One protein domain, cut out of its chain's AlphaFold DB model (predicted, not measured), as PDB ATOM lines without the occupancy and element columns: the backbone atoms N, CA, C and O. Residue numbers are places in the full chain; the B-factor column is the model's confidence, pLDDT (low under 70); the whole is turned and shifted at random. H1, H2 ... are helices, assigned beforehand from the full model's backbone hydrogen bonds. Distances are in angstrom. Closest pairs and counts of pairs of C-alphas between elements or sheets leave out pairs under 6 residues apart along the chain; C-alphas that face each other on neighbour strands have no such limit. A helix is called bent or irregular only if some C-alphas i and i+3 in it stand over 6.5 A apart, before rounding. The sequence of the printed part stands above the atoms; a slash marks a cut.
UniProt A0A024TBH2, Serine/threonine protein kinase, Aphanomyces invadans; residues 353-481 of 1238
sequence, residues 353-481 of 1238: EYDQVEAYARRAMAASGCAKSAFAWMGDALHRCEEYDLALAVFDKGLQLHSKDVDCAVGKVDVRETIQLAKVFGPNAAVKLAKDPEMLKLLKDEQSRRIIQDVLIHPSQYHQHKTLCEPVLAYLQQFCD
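What this domain is: This is residues 353 to 481 of the 1238 residues of the protein "Serine/threonine protein kinase" of Aphanomyces invadans (UniProt A0A024TBH2). Picture two lobes joined by a long helix: H2, H3 and H4 form an up-and-down bundle with H1 across one end, and H4 runs out of it to a second lobe, where H5, H6 and H7 gather round the kinked H8. The 129 printed residues hold eight named helices, H1 to H8 in chain order, and no named strand; the class is all helix. The whole is loose, with a radius of gyration of the C-alphas of 17.5 A, and elongated, spanning 52 by 30 by 22 A.

Where its parts are: Find C-alpha 354 at (75.813, 119.998, 11.282); H1 runs from there to 368, 20.9 A. Next come H2, residues 374 to 384, H3, 388 to 401, 20.1 A, and H4, 406 to 424, 27.5 A. Then read H5, 429 to 433, H6, 437 to 444, H7, 446 to 457, and H8, 459 to 481, ending at C-alpha 481 (36.466, 130.264, 9.770). H8 is irregular, with C-alphas 464 and 467 8.4 A apart and a kink of 122 degrees near residue 466.

How they stand to each other: In the bundle, the hairpin H2 and H3 touches at C-alphas 379 and 391, 4.4 A, at a shallow tilt of 14 degrees, opposite ways. H3 and H4, also a hairpin, touch at C-alphas 395 and 408, 4.9 A. H1 touches H2 at C-alphas 361 and 374, 5.2 A, about perpendicular at 84 degrees. H4 touches H8 at C-alphas 422 and 459, 5.3 A. With residues 461 to 469 alone, H8 touches H7, closest at C-alphas 461 and 455, 5.6 A; with 472 to 479 alone it touches H5, closest at C-alphas 476 and 429, 6.8 A. H6 only just touches H5 and H7, with 3 pairs of C-alphas within 8 A each, and only at the corner. Every O i to N i+4 pair is within hydrogen-bond range in H2 to H7, against 9 of 11 in H1 and 12 of 19 in H8.

The domain as a whole: The C-alphas farthest apart, of Asp 355 and Pro 437, are 53.3 A apart. The printed part has no cut, and its seven links are tight. Look for pLDDT under 70 in 38 residues, among them 417 to 431 and 478 to 481.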
ATOM      1  N   GLU A 353      74.694 116.443  13.618       84.94
ATOM      2  CA  GLU A 353      76.055 116.602  13.085       84.94
ATOM      3  C   GLU A 353      76.108 117.627  11.935       84.94
ATOM      4  O   GLU A 353      76.310 117.298  10.764       84.94
ATOM      5  N   TYR A 354      75.925 118.910  12.266       82.94
ATOM      6  CA  TYR A 354      75.813 119.998  11.282       82.94
ATOM      7  C   TYR A 354      77.097 120.291  10.482       82.94
ATOM      8  O   TYR A 354      77.004 120.835   9.381       82.94
ATOM      9  N   ASP A 355      78.274 119.888  10.966       81.62
ATOM     10  CA  ASP A 355      79.553 120.125  10.277       81.62
ATOM     11  C   ASP A 355      79.660 119.327   8.966       81.62
ATOM     12  O   ASP A 355      80.131 119.828   7.941       81.62
ATOM     13  N   GLN A 356      79.166 118.083   8.960       77.88
ATOM     14  CA  GLN A 356      79.136 117.240   7.759       77.88
ATOM     15  C   GLN A 356      78.114 117.753   6.737       77.88
ATOM     16  O   GLN A 356      78.349 117.703   5.526       77.88
ATOM     17  N   VAL A 357      77.000 118.296   7.231       79.06
ATOM     18  CA  VAL A 357      75.950 118.919   6.420       79.06
ATOM     19  C   VAL A 357      76.482 120.179   5.744       79.06
ATOM     20  O   VAL A 357      76.292 120.362   4.540       79.06
ATOM     21  N   GLU A 358      77.205 121.018   6.487       83.31
ATOM     22  CA  GLU A 358      77.832 122.225   5.959       83.31
ATOM     23  C   GLU A 358      78.913 121.891   4.921       83.31
ATOM     24  O   GLU A 358      78.950 122.505   3.852       83.31
ATOM     25  N   ALA A 359      79.759 120.890   5.183       80.69
ATOM     26  CA  ALA A 359      80.785 120.446   4.241       80.69
ATOM     27  C   ALA A 359      80.177 119.949   2.919       80.69
ATOM     28  O   ALA A 359      80.666 120.288   1.835       80.69
ATOM     29  N   TYR A 360      79.084 119.187   2.996       84.38
ATOM     30  CA  TYR A 360      78.345 118.747   1.817       84.38
ATOM     31  C   TYR A 360      77.719 119.930   1.067       84.38
ATOM     32  O   TYR A 360      77.919 120.061  -0.142       84.38
ATOM     33  N   ALA A 361      77.025 120.826   1.775       82.12
ATOM     34  CA  ALA A 361      76.390 121.999   1.185       82.12
ATOM     35  C   ALA A 361      77.417 122.917   0.505       82.12
ATOM     36  O   ALA A 361      77.229 123.294  -0.647       82.12
ATOM     37  N   ARG A 362      78.562 123.201   1.139       81.81
ATOM     38  CA  ARG A 362      79.652 123.992   0.534       81.81
ATOM     39  C   ARG A 362      80.201 123.344  -0.736       81.81
ATOM     40  O   ARG A 362      80.451 124.040  -1.718       81.81
ATOM     41  N   ARG A 363      80.347 122.017  -0.751       77.75
ATOM     42  CA  ARG A 363      80.815 121.271  -1.928       77.75
ATOM     43  C   ARG A 363      79.789 121.280  -3.066       77.75
ATOM     44  O   ARG A 363      80.177 121.399  -4.225       77.75
ATOM     45  N   ALA A 364      78.502 121.196  -2.740       71.31
ATOM     46  CA  ALA A 364      77.399 121.278  -3.696       71.31
ATOM     47  C   ALA A 364      77.217 122.703  -4.261       71.31
ATOM     48  O   ALA A 364      76.995 122.886  -5.459       71.31
ATOM     49  N   MET A 365      77.384 123.729  -3.424       75.56
ATOM     50  CA  MET A 365      77.327 125.135  -3.834       75.56
ATOM     51  C   MET A 365      78.521 125.545  -4.704       75.56
ATOM     52  O   MET A 365      78.351 126.315  -5.648       75.56
ATOM     53  N   ALA A 366      79.713 124.988  -4.452       69.12
ATOM     54  CA  ALA A 366      80.901 125.240  -5.269       69.12
ATOM     55  C   ALA A 366      80.728 124.798  -6.736       69.12
ATOM     56  O   ALA A 366      81.358 125.366  -7.623       69.12
ATOM     57  N   ALA A 367      79.854 123.820  -6.999       57.44
ATOM     58  CA  ALA A 367      79.530 123.359  -8.348       57.44
ATOM     59  C   ALA A 367      78.472 124.227  -9.062       57.44
ATOM     60  O   ALA A 367      78.393 124.190 -10.287       57.44
ATOM     61  N   SER A 368      77.673 125.001  -8.317       52.75
ATOM     62  CA  SER A 368      76.526 125.770  -8.832       52.75
ATOM     63  C   SER A 368      76.716 127.292  -8.798       52.75
ATOM     64  O   SER A 368      75.899 128.017  -9.361       52.75
ATOM     65  N   GLY A 369      77.781 127.795  -8.162       55.16
ATOM     66  CA  GLY A 369      78.067 129.233  -8.064       55.16
ATOM     67  C   GLY A 369      77.065 130.009  -7.198       55.16
ATOM     68  O   GLY A 369      76.890 131.210  -7.385       55.16
ATOM     69  N   CYS A 370      76.377 129.326  -6.280       64.38
ATOM     70  CA  CYS A 370      75.324 129.918  -5.459       64.38
ATOM     71  C   CYS A 370      75.892 130.886  -4.406       64.38
ATOM     72  O   CYS A 370      76.809 130.531  -3.668       64.38
ATOM     73  N   ALA A 371      75.322 132.094  -4.317       68.75
ATOM     74  CA  ALA A 371      75.750 133.150  -3.389       68.75
ATOM     75  C   ALA A 371      75.142 133.040  -1.971       68.75
ATOM     76  O   ALA A 371      75.421 133.888  -1.125       68.75
ATOM     77  N   LYS A 372      74.311 132.020  -1.715       78.81
ATOM     78  CA  LYS A 372      73.673 131.774  -0.411       78.81
ATOM     79  C   LYS A 372      74.650 131.148   0.584       78.81
ATOM     80  O   LYS A 372      75.652 130.545   0.198       78.81
ATOM     81  N   SER A 373      74.340 131.237   1.877       82.94
ATOM     82  CA  SER A 373      75.067 130.459   2.883       82.94
ATOM     83  C   SER A 373      74.774 128.962   2.741       82.94
ATOM     84  O   SER A 373      73.734 128.551   2.222       82.94
ATOM     85  N   ALA A 374      75.693 128.130   3.234       82.62
ATOM     86  CA  ALA A 374      75.561 126.675   3.181       82.62
ATOM     87  C   ALA A 374      74.287 126.178   3.884       82.62
ATOM     88  O   ALA A 374      73.616 125.276   3.382       82.62
ATOM     89  N   PHE A 375      73.927 126.807   5.006       85.62
ATOM     90  CA  PHE A 375      72.707 126.498   5.749       85.62
ATOM     91  C   PHE A 375      71.455 127.025   5.042       85.62
ATOM     92  O   PHE A 375      70.482 126.286   4.954       85.62
ATOM     93  N   ALA A 376      71.485 128.228   4.455       81.88
ATOM     94  CA  ALA A 376      70.355 128.742   3.680       81.88
ATOM     95  C   ALA A 376      70.049 127.846   2.469       81.88
ATOM     96  O   ALA A 376      68.908 127.456   2.234       81.88
ATOM     97  N   TRP A 377      71.089 127.453   1.734       86.06
ATOM     98  CA  TRP A 377      70.954 126.572   0.579       86.06
ATOM     99  C   TRP A 377      70.425 125.183   0.958       86.06
ATOM    100  O   TRP A 377      69.562 124.638   0.268       86.06
ATOM    101  N   MET A 378      70.921 124.618   2.063       85.69
ATOM    102  CA  MET A 378      70.462 123.323   2.567       85.69
ATOM    103  C   MET A 378      69.020 123.390   3.088       85.69
ATOM    104  O   MET A 378      68.232 122.492   2.801       85.69
ATOM    105  N   GLY A 379      68.654 124.457   3.803       81.06
ATOM    106  CA  GLY A 379      67.289 124.683   4.277       81.06
ATOM    107  C   GLY A 379      66.295 124.781   3.119       81.06
ATOM    108  O   GLY A 379      65.267 124.109   3.141       81.06
ATOM    109  N   ASP A 380      66.643 125.510   2.055       76.56
ATOM    110  CA  ASP A 380      65.823 125.600   0.840       76.56
ATOM    111  C   ASP A 380      65.676 124.243   0.139       76.56
ATOM    112  O   ASP A 380      64.613 123.911  -0.386       76.56
ATOM    113  N   ALA A 381      66.754 123.453   0.089       79.62
ATOM    114  CA  ALA A 381      66.724 122.123  -0.506       79.62
ATOM    115  C   ALA A 381      65.817 121.170   0.290       79.62
ATOM    116  O   ALA A 381      65.026 120.444  -0.310       79.62
ATOM    117  N   LEU A 382      65.871 121.213   1.626       80.00
ATOM    118  CA  LEU A 382      65.001 120.426   2.506       80.00
ATOM    119  C   LEU A 382      63.540 120.873   2.410       80.00
ATOM    120  O   LEU A 382      62.648 120.030   2.371       80.00
ATOM    121  N   HIS A 383      63.291 122.182   2.306       77.12
ATOM    122  CA  HIS A 383      61.954 122.740   2.096       77.12
ATOM    123  C   HIS A 383      61.335 122.250   0.782       77.12
ATOM    124  O   HIS A 383      60.172 121.846   0.773       77.12
ATOM    125  N   ARG A 384      62.117 122.197  -0.307       72.31
ATOM    126  CA  ARG A 384      61.679 121.603  -1.585       72.31
ATOM    127  C   ARG A 384      61.446 120.092  -1.504       72.31
ATOM    128  O   ARG A 384      60.585 119.590  -2.216       72.31
ATOM    129  N   CYS A 385      62.173 119.392  -0.635       73.62
ATOM    130  CA  CYS A 385      61.979 117.964  -0.362       73.62
ATOM    131  C   CYS A 385      60.847 117.680   0.646       73.62
ATOM    132  O   CYS A 385      60.686 116.535   1.053       73.62
ATOM    133  N   GLU A 386      60.092 118.704   1.068       75.62
ATOM    134  CA  GLU A 386      59.000 118.615   2.054       75.62
ATOM    135  C   GLU A 386      59.421 118.117   3.452       75.62
ATOM    136  O   GLU A 386      58.587 117.773   4.288       75.62
ATOM    137  N   GLU A 387      60.718 118.159   3.758       80.19
ATOM    138  CA  GLU A 387      61.286 117.831   5.070       80.19
ATOM    139  C   GLU A 387      61.261 119.081   5.973       80.19
ATOM    140  O   GLU A 387      62.299 119.629   6.355       80.19
ATOM    141  N   TYR A 388      60.057 119.587   6.269       81.25
ATOM    142  CA  TYR A 388      59.854 120.917   6.865       81.25
ATOM    143  C   TYR A 388      60.515 121.095   8.240       81.25
ATOM    144  O   TYR A 388      61.104 122.144   8.504       81.25
ATOM    145  N   ASP A 389      60.466 120.078   9.104       81.38
ATOM    146  CA  ASP A 389      61.064 120.143  10.444       81.38
ATOM    147  C   ASP A 389      62.598 120.215  10.374       81.38
ATOM    148  O   ASP A 389      63.228 121.001  11.087       81.38
ATOM    149  N   LEU A 390      63.202 119.452   9.457       84.19
ATOM    150  CA  LEU A 390      64.643 119.489   9.207       84.19
ATOM    151  C   LEU A 390      65.056 120.808   8.539       84.19
ATOM    152  O   LEU A 390      66.085 121.373   8.907       84.19
ATOM    153  N   ALA A 391      64.250 121.340   7.614       81.94
ATOM    154  CA  ALA A 391      64.482 122.647   6.999       81.94
ATOM    155  C   ALA A 391      64.497 123.771   8.050       81.94
ATOM    156  O   ALA A 391      65.424 124.582   8.074       81.94
ATOM    157  N   LEU A 392      63.524 123.782   8.973       81.19
ATOM    158  CA  LEU A 392      63.476 124.746  10.078       81.19
ATOM    159  C   LEU A 392      64.700 124.632  10.991       81.19
ATOM    160  O   LEU A 392      65.291 125.658  11.328       81.19
ATOM    161  N   ALA A 393      65.111 123.411  11.346       85.06
ATOM    162  CA  ALA A 393      66.290 123.174  12.180       85.06
ATOM    163  C   ALA A 393      67.586 123.686  11.523       85.06
ATOM    164  O   ALA A 393      68.427 124.295  12.188       85.06
ATOM    165  N   VAL A 394      67.729 123.496  10.208       83.81
ATOM    166  CA  VAL A 394      68.884 123.967   9.432       83.81
ATOM    167  C   VAL A 394      68.912 125.492   9.314       83.81
ATOM    168  O   VAL A 394      69.964 126.091   9.544       83.81
ATOM    169  N   PHE A 395      67.774 126.134   9.027       86.00
ATOM    170  CA  PHE A 395      67.688 127.597   9.012       86.00
ATOM    171  C   PHE A 395      67.963 128.204  10.392       86.00
ATOM    172  O   PHE A 395      68.677 129.202  10.498       86.00
ATOM    173  N   ASP A 396      67.460 127.581  11.461       86.00
ATOM    174  CA  ASP A 396      67.740 128.007  12.832       86.00
ATOM    175  C   ASP A 396      69.219 127.882  13.188       86.00
ATOM    176  O   ASP A 396      69.787 128.788  13.801       86.00
ATOM    177  N   LYS A 397      69.877 126.804  12.753       86.81
ATOM    178  CA  LYS A 397      71.318 126.644  12.937       86.81
ATOM    179  C   LYS A 397      72.117 127.699  12.163       86.81
ATOM    180  O   LYS A 397      73.063 128.259  12.717       86.81
ATOM    181  N   GLY A 398      71.707 128.021  10.935       84.06
ATOM    182  CA  GLY A 398      72.296 129.097  10.132       84.06
ATOM    183  C   GLY A 398      72.194 130.466  10.812       84.06
ATOM    184  O   GLY A 398      73.198 131.165  10.943       84.06
ATOM    185  N   LEU A 399      71.019 130.807  11.353       83.81
ATOM    186  CA  LEU A 399      70.795 132.055  12.097       83.81
ATOM    187  C   LEU A 399      71.539 132.106  13.439       83.81
ATOM    188  O   LEU A 399      71.921 133.187  13.886       83.81
ATOM    189  N   GLN A 400      71.773 130.964  14.089       85.62
ATOM    190  CA  GLN A 400      72.609 130.902  15.294       85.62
ATOM    191  C   GLN A 400      74.080 131.211  14.992       85.62
ATOM    192  O   GLN A 400      74.733 131.888  15.783       85.62
ATOM    193  N   LEU A 401      74.602 130.723  13.861       80.75
ATOM    194  CA  LEU A 401      75.992 130.944  13.451       80.75
ATOM    195  C   LEU A 401      76.195 132.347  12.860       80.75
ATOM    196  O   LEU A 401      77.192 133.013  13.145       80.75
ATOM    197  N   HIS A 402      75.223 132.823  12.082       78.88
ATOM    198  CA  HIS A 402      75.219 134.142  11.463       78.88
ATOM    199  C   HIS A 402      73.842 134.799  11.611       78.88
ATOM    200  O   HIS A 402      72.980 134.709  10.744       78.88
ATOM    201  N   SER A 403      73.657 135.551  12.696       76.00
ATOM    202  CA  SER A 403      72.374 136.180  13.057       76.00
ATOM    203  C   SER A 403      71.833 137.219  12.067       76.00
ATOM    204  O   SER A 403      70.698 137.666  12.216       76.00
ATOM    205  N   LYS A 404      72.622 137.608  11.057       76.88
ATOM    206  CA  LYS A 404      72.232 138.522   9.970       76.88
ATOM    207  C   LYS A 404      72.043 137.822   8.617       76.88
ATOM    208  O   LYS A 404      71.956 138.509   7.603       76.88
ATOM    209  N   ASP A 405      72.017 136.490   8.580       80.69
ATOM    210  CA  ASP A 405      71.769 135.722   7.358       80.69
ATOM    211  C   ASP A 405      70.301 135.875   6.922       80.69
ATOM    212  O   ASP A 405      69.391 135.225   7.446       80.69
ATOM    213  N   VAL A 406      70.077 136.804   5.989       72.69
ATOM    214  CA  VAL A 406      68.742 137.168   5.499       72.69
ATOM    215  C   VAL A 406      68.074 135.984   4.802       72.69
ATOM    216  O   VAL A 406      66.873 135.793   4.974       72.69
ATOM    217  N   ASP A 407      68.835 135.157   4.084       73.44
ATOM    218  CA  ASP A 407      68.290 134.012   3.353       73.44
ATOM    219  C   ASP A 407      67.766 132.940   4.319       73.44
ATOM    220  O   ASP A 407      66.683 132.399   4.107       73.44
ATOM    221  N   CYS A 408      68.465 132.693   5.435       77.38
ATOM    222  CA  CYS A 408      67.953 131.793   6.471       77.38
ATOM    223  C   CYS A 408      66.712 132.352   7.184       77.38
ATOM    224  O   CYS A 408      65.798 131.597   7.527       77.38
ATOM    225  N   ALA A 409      66.659 133.667   7.421       66.38
ATOM    226  CA  ALA A 409      65.506 134.309   8.052       66.38
ATOM    227  C   ALA A 409      64.256 134.233   7.163       66.38
ATOM    228  O   ALA A 409      63.177 133.906   7.661       66.38
ATOM    229  N   VAL A 410      64.411 134.498   5.864       69.56
ATOM    230  CA  VAL A 410      63.331 134.422   4.871       69.56
ATOM    231  C   VAL A 410      62.882 132.974   4.676       69.56
ATOM    232  O   VAL A 410      61.702 132.688   4.858       69.56
ATOM    233  N   GLY A 411      63.810 132.037   4.455       69.94
ATOM    234  CA  GLY A 411      63.474 130.622   4.265       69.94
ATOM    235  C   GLY A 411      62.726 130.011   5.457       69.94
ATOM    236  O   GLY A 411      61.779 129.242   5.288       69.94
ATOM    237  N   LYS A 412      63.051 130.426   6.690       74.31
ATOM    238  CA  LYS A 412      62.310 130.010   7.891       74.31
ATOM    239  C   LYS A 412      60.855 130.500   7.902       74.31
ATOM    240  O   LYS A 412      59.976 129.794   8.405       74.31
ATOM    241  N   VAL A 413      60.595 131.711   7.410       70.12
ATOM    242  CA  VAL A 413      59.231 132.255   7.288       70.12
ATOM    243  C   VAL A 413      58.468 131.504   6.197       70.12
ATOM    244  O   VAL A 413      57.363 131.034   6.465       70.12
ATOM    245  N   ASP A 414      59.093 131.275   5.043       69.38
ATOM    246  CA  ASP A 414      58.483 130.584   3.900       69.38
ATOM    247  C   ASP A 414      58.089 129.133   4.234       69.38
ATOM    248  O   ASP A 414      56.992 128.678   3.893       69.38
ATOM    249  N   VAL A 415      58.927 128.402   4.983       71.94
ATOM    250  CA  VAL A 415      58.587 127.052   5.472       71.94
ATOM    251  C   VAL A 415      57.375 127.090   6.408       71.94
ATOM    252  O   VAL A 415      56.481 126.249   6.309       71.94
ATOM    253  N   ARG A 416      57.295 128.078   7.309       71.06
ATOM    254  CA  ARG A 416      56.158 128.218   8.237       71.06
ATOM    255  C   ARG A 416      54.861 128.570   7.518       71.06
ATOM    256  O   ARG A 416      53.819 128.022   7.878       71.06
ATOM    257  N   GLU A 417      54.915 129.440   6.513       66.06
ATOM    258  CA  GLU A 417      53.762 129.734   5.657       66.06
ATOM    259  C   GLU A 417      53.323 128.484   4.886       66.06
ATOM    260  O   GLU A 417      52.140 128.142   4.902       66.06
ATOM    261  N   THR A 418      54.270 127.723   4.327       67.94
ATOM    262  CA  THR A 418      54.006 126.453   3.627       67.94
ATOM    263  C   THR A 418      53.293 125.426   4.519       67.94
ATOM    264  O   THR A 418      52.324 124.797   4.089       67.94
ATOM    265  N   ILE A 419      53.696 125.294   5.789       67.06
ATOM    266  CA  ILE A 419      53.032 124.408   6.764       67.06
ATOM    267  C   ILE A 419      51.581 124.848   7.029       67.06
ATOM    268  O   ILE A 419      50.692 124.006   7.178       67.06
ATOM    269  N   GLN A 420      51.310 126.155   7.102       64.00
ATOM    270  CA  GLN A 420      49.946 126.665   7.291       64.00
ATOM    271  C   GLN A 420      49.090 126.467   6.035       64.00
ATOM    272  O   GLN A 420      47.932 126.061   6.132       64.00
ATOM    273  N   LEU A 421      49.670 126.669   4.852       64.38
ATOM    274  CA  LEU A 421      49.027 126.413   3.565       64.38
ATOM    275  C   LEU A 421      48.635 124.939   3.419       64.38
ATOM    276  O   LEU A 421      47.489 124.652   3.075       64.38
ATOM    277  N   ALA A 422      49.519 124.006   3.784       62.06
ATOM    278  CA  ALA A 422      49.239 122.570   3.777       62.06
ATOM    279  C   ALA A 422      47.997 122.190   4.611       62.06
ATOM    280  O   ALA A 422      47.247 121.283   4.247       62.06
ATOM    281  N   LYS A 423      47.732 122.911   5.712       63.25
ATOM    282  CA  LYS A 423      46.538 122.705   6.551       63.25
ATOM    283  C   LYS A 423      45.253 123.193   5.878       63.25
ATOM    284  O   LYS A 423      44.213 122.550   6.015       63.25
ATOM    285  N   VAL A 424      45.315 124.308   5.148       64.06
ATOM    286  CA  VAL A 424      44.161 124.882   4.433       64.06
ATOM    287  C   VAL A 424      43.832 124.080   3.166       64.06
ATOM    288  O   VAL A 424      42.664 123.817   2.871       64.06
ATOM    289  N   PHE A 425      44.860 123.610   2.460       64.25
ATOM    290  CA  PHE A 425      44.785 122.831   1.220       64.25
ATOM    291  C   PHE A 425      44.635 121.306   1.449       64.25
ATOM    292  O   PHE A 425      44.981 120.497   0.595       64.25
ATOM    293  N   GLY A 426      44.072 120.884   2.588       58.72
ATOM    294  CA  GLY A 426      43.858 119.466   2.910       58.72
ATOM    295  C   GLY A 426      42.900 118.720   1.951       58.72
ATOM    296  O   GLY A 426      42.250 119.325   1.097       58.72
ATOM    297  N   PRO A 427      42.697 117.397   2.119       52.03
ATOM    298  CA  PRO A 427      42.007 116.525   1.148       52.03
ATOM    299  C   PRO A 427      40.546 116.904   0.827       52.03
ATOM    300  O   PRO A 427      39.984 116.439  -0.164       52.03
ATOM    301  N   ASN A 428      39.927 117.769   1.637       55.78
ATOM    302  CA  ASN A 428      38.566 118.271   1.436       55.78
ATOM    303  C   ASN A 428      38.502 119.629   0.706       55.78
ATOM    304  O   ASN A 428      37.404 120.103   0.409       55.78
ATOM    305  N   ALA A 429      39.640 120.262   0.406       63.97
ATOM    306  CA  ALA A 429      39.710 121.579  -0.226       63.97
ATOM    307  C   ALA A 429      39.078 121.586  -1.628       63.97
ATOM    308  O   ALA A 429      38.256 122.450  -1.922       63.97
ATOM    309  N   ALA A 430      39.330 120.563  -2.452       63.06
ATOM    310  CA  ALA A 430      38.720 120.438  -3.782       63.06
ATOM    311  C   ALA A 430      37.178 120.378  -3.742       63.06
ATOM    312  O   ALA A 430      36.501 120.920  -4.616       63.06
ATOM    313  N   VAL A 431      36.609 119.762  -2.699       65.00
ATOM    314  CA  VAL A 431      35.153 119.673  -2.497       65.00
ATOM    315  C   VAL A 431      34.571 121.011  -2.039       65.00
ATOM    316  O   VAL A 431      33.452 121.344  -2.418       65.00
ATOM    317  N   LYS A 432      35.310 121.783  -1.233       71.75
ATOM    318  CA  LYS A 432      34.908 123.129  -0.797       71.75
ATOM    319  C   LYS A 432      34.972 124.135  -1.950       71.75
ATOM    320  O   LYS A 432      34.037 124.912  -2.124       71.75
ATOM    321  N   LEU A 433      36.015 124.062  -2.780       68.00
ATOM    322  CA  LEU A 433      36.181 124.888  -3.984       68.00
ATOM    323  C   LEU A 433      35.072 124.660  -5.013       68.00
ATOM    324  O   LEU A 433      34.614 125.601  -5.645       68.00
ATOM    325  N   ALA A 434      34.569 123.432  -5.134       67.50
ATOM    326  CA  ALA A 434      33.471 123.121  -6.046       67.50
ATOM    327  C   ALA A 434      32.099 123.691  -5.617       67.50
ATOM    328  O   ALA A 434      31.121 123.521  -6.346       67.50
ATOM    329  N   LYS A 435      31.994 124.325  -4.440       70.31
ATOM    330  CA  LYS A 435      30.739 124.909  -3.933       70.31
ATOM    331  C   LYS A 435      30.549 126.380  -4.292       70.31
ATOM    332  O   LYS A 435      29.412 126.837  -4.258       70.31
ATOM    333  N   ASP A 436      31.617 127.091  -4.649       77.88
ATOM    334  CA  ASP A 436      31.537 128.495  -5.047       77.88
ATOM    335  C   ASP A 436      31.605 128.652  -6.568       77.88
ATOM    336  O   ASP A 436      32.453 128.026  -7.210       77.88
ATOM    337  N   PRO A 437      30.719 129.457  -7.176       74.56
ATOM    338  CA  PRO A 437      30.660 129.616  -8.624       74.56
ATOM    339  C   PRO A 437      31.938 130.178  -9.264       74.56
ATOM    340  O   PRO A 437      32.238 129.804 -10.400       74.56
ATOM    341  N   GLU A 438      32.688 131.047  -8.579       74.44
ATOM    342  CA  GLU A 438      33.933 131.635  -9.096       74.44
ATOM    343  C   GLU A 438      35.102 130.648  -8.969       74.44
ATOM    344  O   GLU A 438      35.849 130.437  -9.928       74.44
ATOM    345  N   MET A 439      35.193 129.923  -7.854       79.25
ATOM    346  CA  MET A 439      36.153 128.823  -7.689       79.25
ATOM    347  C   MET A 439      35.871 127.662  -8.648       79.25
ATOM    348  O   MET A 439      36.792 127.038  -9.178       79.25
ATOM    349  N   LEU A 440      34.600 127.406  -8.965       73.25
ATOM    350  CA  LEU A 440      34.206 126.426  -9.972       73.25
ATOM    351  C   LEU A 440      34.632 126.850 -11.387       73.25
ATOM    352  O   LEU A 440      34.927 125.979 -12.206       73.25
ATOM    353  N   LYS A 441      34.684 128.153 -11.706       78.00
ATOM    354  CA  LYS A 441      35.238 128.637 -12.988       78.00
ATOM    355  C   LYS A 441      36.739 128.372 -13.068       78.00
ATOM    356  O   LYS A 441      37.187 127.835 -14.077       78.00
ATOM    357  N   LEU A 442      37.479 128.648 -11.991       74.06
ATOM    358  CA  LEU A 442      38.909 128.321 -11.883       74.06
ATOM    359  C   LEU A 442      39.166 126.811 -12.001       74.06
ATOM    360  O   LEU A 442      40.102 126.395 -12.669       74.06
ATOM    361  N   LEU A 443      38.309 125.969 -11.415       71.19
ATOM    362  CA  LEU A 443      38.418 124.509 -11.543       71.19
ATOM    363  C   LEU A 443      37.976 123.968 -12.913       71.19
ATOM    364  O   LEU A 443      38.339 122.847 -13.272       71.19
ATOM    365  N   LYS A 444      37.170 124.715 -13.674       73.12
ATOM    366  CA  LYS A 444      36.796 124.357 -15.052       73.12
ATOM    367  C   LYS A 444      37.893 124.706 -16.049       73.12
ATOM    368  O   LYS A 444      38.002 124.018 -17.062       73.12
ATOM    369  N   ASP A 445      38.688 125.733 -15.763       81.75
ATOM    370  CA  ASP A 445      39.881 126.035 -16.540       81.75
ATOM    371  C   ASP A 445      40.955 124.963 -16.308       81.75
ATOM    372  O   ASP A 445      41.346 124.656 -15.180       81.75
ATOM    373  N   GLU A 446      41.412 124.339 -17.392       72.62
ATOM    374  CA  GLU A 446      42.260 123.153 -17.302       72.62
ATOM    375  C   GLU A 446      43.647 123.471 -16.732       72.62
ATOM    376  O   GLU A 446      44.203 122.657 -15.990       72.62
ATOM    377  N   GLN A 447      44.183 124.653 -17.037       75.75
ATOM    378  CA  GLN A 447      45.491 125.095 -16.567       75.75
ATOM    379  C   GLN A 447      45.440 125.487 -15.085       75.75
ATOM    380  O   GLN A 447      46.243 124.996 -14.291       75.75
ATOM    381  N   SER A 448      44.444 126.281 -14.693       75.94
ATOM    382  CA  SER A 448      44.212 126.693 -13.304       75.94
ATOM    383  C   SER A 448      43.923 125.493 -12.398       75.94
ATOM    384  O   SER A 448      44.483 125.389 -11.309       75.94
ATOM    385  N   ARG A 449      43.119 124.525 -12.861       77.62
ATOM    386  CA  ARG A 449      42.850 123.283 -12.123       77.62
ATOM    387  C   ARG A 449      44.111 122.459 -11.877       77.62
ATOM    388  O   ARG A 449      44.235 121.899 -10.792       77.62
ATOM    389  N   ARG A 450      45.013 122.348 -12.859       75.69
ATOM    390  CA  ARG A 450      46.279 121.610 -12.698       75.69
ATOM    391  C   ARG A 450      47.169 122.283 -11.659       75.69
ATOM    392  O   ARG A 450      47.574 121.617 -10.721       75.69
ATOM    393  N   ILE A 451      47.338 123.603 -11.743       76.88
ATOM    394  CA  ILE A 451      48.131 124.375 -10.776       76.88
ATOM    395  C   ILE A 451      47.554 124.254  -9.355       76.88
ATOM    396  O   ILE A 451      48.287 124.005  -8.404       76.88
ATOM    397  N   ILE A 452      46.231 124.364  -9.196       73.62
ATOM    398  CA  ILE A 452      45.573 124.194  -7.891       73.62
ATOM    399  C   ILE A 452      45.744 122.756  -7.375       73.62
ATOM    400  O   ILE A 452      45.949 122.563  -6.182       73.62
ATOM    401  N   GLN A 453      45.677 121.742  -8.246       70.69
ATOM    402  CA  GLN A 453      45.931 120.343  -7.876       70.69
ATOM    403  C   GLN A 453      47.388 120.097  -7.480       70.69
ATOM    404  O   GLN A 453      47.622 119.378  -6.516       70.69
ATOM    405  N   ASP A 454      48.343 120.728  -8.155       72.19
ATOM    406  CA  ASP A 454      49.760 120.601  -7.830       72.19
ATOM    407  C   ASP A 454      50.077 121.259  -6.485       72.19
ATOM    408  O   ASP A 454      50.737 120.634  -5.662       72.19
ATOM    409  N   VAL A 455      49.506 122.432  -6.188       72.81
ATOM    410  CA  VAL A 455      49.634 123.092  -4.874       72.81
ATOM    411  C   VAL A 455      48.891 122.332  -3.759       72.81
ATOM    412  O   VAL A 455      49.333 122.339  -2.613       72.81
ATOM    413  N   LEU A 456      47.792 121.628  -4.074       65.31
ATOM    414  CA  LEU A 456      47.097 120.724  -3.137       65.31
ATOM    415  C   LEU A 456      47.945 119.499  -2.757       65.31
ATOM    416  O   LEU A 456      47.748 118.934  -1.684       65.31
ATOM    417  N   ILE A 457      48.829 119.055  -3.653       64.69
ATOM    418  CA  ILE A 457      49.685 117.880  -3.448       64.69
ATOM    419  C   ILE A 457      51.044 118.300  -2.872       64.69
ATOM    420  O   ILE A 457      51.534 117.616  -1.982       64.69
ATOM    421  N   HIS A 458      51.592 119.432  -3.324       69.69
ATOM    422  CA  HIS A 458      52.883 119.993  -2.917       69.69
ATOM    423  C   HIS A 458      52.715 121.466  -2.489       69.69
ATOM    424  O   HIS A 458      52.887 122.388  -3.300       69.69
ATOM    425  N   PRO A 459      52.382 121.731  -1.212       70.00
ATOM    426  CA  PRO A 459      52.112 123.081  -0.705       70.00
ATOM    427  C   PRO A 459      53.270 124.074  -0.891       70.00
ATOM    428  O   PRO A 459      53.040 125.282  -0.968       70.00
ATOM    429  N   SER A 460      54.507 123.583  -1.013       65.94
ATOM    430  CA  SER A 460      55.719 124.380  -1.263       65.94
ATOM    431  C   SER A 460      55.696 125.130  -2.604       65.94
ATOM    432  O   SER A 460      56.367 126.151  -2.753       65.94
ATOM    433  N   GLN A 461      54.874 124.696  -3.567       71.44
ATOM    434  CA  GLN A 461      54.720 125.362  -4.867       71.44
ATOM    435  C   GLN A 461      53.779 126.575  -4.829       71.44
ATOM    436  O   GLN A 461      53.701 127.326  -5.804       71.44
ATOM    437  N   TYR A 462      53.089 126.816  -3.706       73.44
ATOM    438  CA  TYR A 462      52.135 127.917  -3.566       73.44
ATOM    439  C   TYR A 462      52.740 129.276  -3.941       73.44
ATOM    440  O   TYR A 462      52.128 130.042  -4.683       73.44
ATOM    441  N   HIS A 463      53.963 129.565  -3.490       67.25
ATOM    442  CA  HIS A 463      54.606 130.859  -3.731       67.25
ATOM    443  C   HIS A 463      54.907 131.113  -5.218       67.25
ATOM    444  O   HIS A 463      54.853 132.259  -5.659       67.25
ATOM    445  N   GLN A 464      55.141 130.059  -6.011       69.88
ATOM    446  CA  GLN A 464      55.384 130.159  -7.459       69.88
ATOM    447  C   GLN A 464      54.105 130.475  -8.247       69.88
ATOM    448  O   GLN A 464      54.161 131.052  -9.332       69.88
ATOM    449  N   HIS A 465      52.946 130.144  -7.677       73.44
ATOM    450  CA  HIS A 465      51.630 130.330  -8.286       73.44
ATOM    451  C   HIS A 465      50.710 131.230  -7.451       73.44
ATOM    452  O   HIS A 465      49.486 131.197  -7.608       73.44
ATOM    453  N   LYS A 466      51.299 132.072  -6.588       71.31
ATOM    454  CA  LYS A 466      50.592 132.869  -5.578       71.31
ATOM    455  C   LYS A 466      49.436 133.670  -6.170       71.31
ATOM    456  O   LYS A 466      48.329 133.577  -5.669       71.31
ATOM    457  N   THR A 467      49.638 134.356  -7.292       73.69
ATOM    458  CA  THR A 467      48.599 135.168  -7.953       73.69
ATOM    459  C   THR A 467      47.347 134.386  -8.363       73.69
ATOM    460  O   THR A 467      46.260 134.956  -8.395       73.69
ATOM    461  N   LEU A 468      47.475 133.092  -8.677       78.50
ATOM    462  CA  LEU A 468      46.352 132.221  -9.047       78.50
ATOM    463  C   LEU A 468      45.763 131.498  -7.827       78.50
ATOM    464  O   LEU A 468      44.556 131.270  -7.758       78.50
ATOM    465  N   CYS A 469      46.605 131.158  -6.849       74.38
ATOM    466  CA  CYS A 469      46.221 130.411  -5.652       74.38
ATOM    467  C   CYS A 469      45.776 131.296  -4.476       74.38
ATOM    468  O   CYS A 469      45.202 130.782  -3.523       74.38
ATOM    469  N   GLU A 470      46.003 132.607  -4.510       78.00
ATOM    470  CA  GLU A 470      45.620 133.556  -3.455       78.00
ATOM    471  C   GLU A 470      44.094 133.731  -3.319       78.00
ATOM    472  O   GLU A 470      43.607 133.625  -2.193       78.00
ATOM    473  N   PRO A 471      43.294 133.838  -4.403       76.25
ATOM    474  CA  PRO A 471      41.829 133.804  -4.304       76.25
ATOM    475  C   PRO A 471      41.299 132.464  -3.772       76.25
ATOM    476  O   PRO A 471      40.333 132.424  -3.013       76.25
ATOM    477  N   VAL A 472      41.959 131.365  -4.150       73.38
ATOM    478  CA  VAL A 472      41.644 129.992  -3.723       73.38
ATOM    479  C   VAL A 472      41.933 129.820  -2.232       73.38
ATOM    480  O   VAL A 472      41.115 129.259  -1.507       73.38
ATOM    481  N   LEU A 473      43.066 130.346  -1.762       74.56
ATOM    482  CA  LEU A 473      43.448 130.371  -0.356       74.56
ATOM    483  C   LEU A 473      42.484 131.229   0.465       74.56
ATOM    484  O   LEU A 473      41.979 130.747   1.473       74.56
ATOM    485  N   ALA A 474      42.194 132.456   0.024       75.56
ATOM    486  CA  ALA A 474      41.278 133.361   0.716       75.56
ATOM    487  C   ALA A 474      39.874 132.752   0.844       75.56
ATOM    488  O   ALA A 474      39.256 132.824   1.904       75.56
ATOM    489  N   TYR A 475      39.389 132.087  -0.208       75.44
ATOM    490  CA  TYR A 475      38.122 131.363  -0.173       75.44
ATOM    491  C   TYR A 475      38.179 130.142   0.755       75.44
ATOM    492  O   TYR A 475      37.288 129.946   1.573       75.44
ATOM    493  N   LEU A 476      39.233 129.323   0.694       69.44
ATOM    494  CA  LEU A 476      39.370 128.160   1.578       69.44
ATOM    495  C   LEU A 476      39.526 128.545   3.055       69.44
ATOM    496  O   LEU A 476      39.006 127.831   3.914       69.44
ATOM    497  N   GLN A 477      40.171 129.678   3.341       70.19
ATOM    498  CA  GLN A 477      40.293 130.254   4.681       70.19
ATOM    499  C   GLN A 477      38.931 130.654   5.265       70.19
ATOM    500  O   GLN A 477      38.705 130.425   6.449       70.19
ATOM    501  N   GLN A 478      37.967 131.092   4.445       66.00
ATOM    502  CA  GLN A 478      36.593 131.348   4.909       66.00
ATOM    503  C   GLN A 478      35.921 130.078   5.465       66.00
ATOM    504  O   GLN A 478      35.137 130.146   6.406       66.00
ATOM    505  N   PHE A 479      36.285 128.889   4.966       58.66
ATOM    506  CA  PHE A 479      35.822 127.601   5.512       58.66
ATOM    507  C   PHE A 479      36.733 127.013   6.584       58.66
ATOM    508  O   PHE A 479      36.432 125.926   7.087       58.66
ATOM    509  N   CYS A 480      37.868 127.647   6.863       49.97
ATOM    510  CA  CYS A 480      38.569 127.459   8.124       49.97
ATOM    511  C   CYS A 480      37.832 128.250   9.215       49.97
ATOM    512  O   CYS A 480      37.638 127.695  10.293       49.97
ATOM    513  N   ASP A 481      37.277 129.423   8.879       38.72
ATOM    514  CA  ASP A 481      36.466 130.264   9.770       38.72
ATOM    515  C   ASP A 481      35.019 129.772   9.980       38.72
ATOM    516  O   ASP A 481      34.454 129.959  11.054       38.72
TER     517      ASP A 481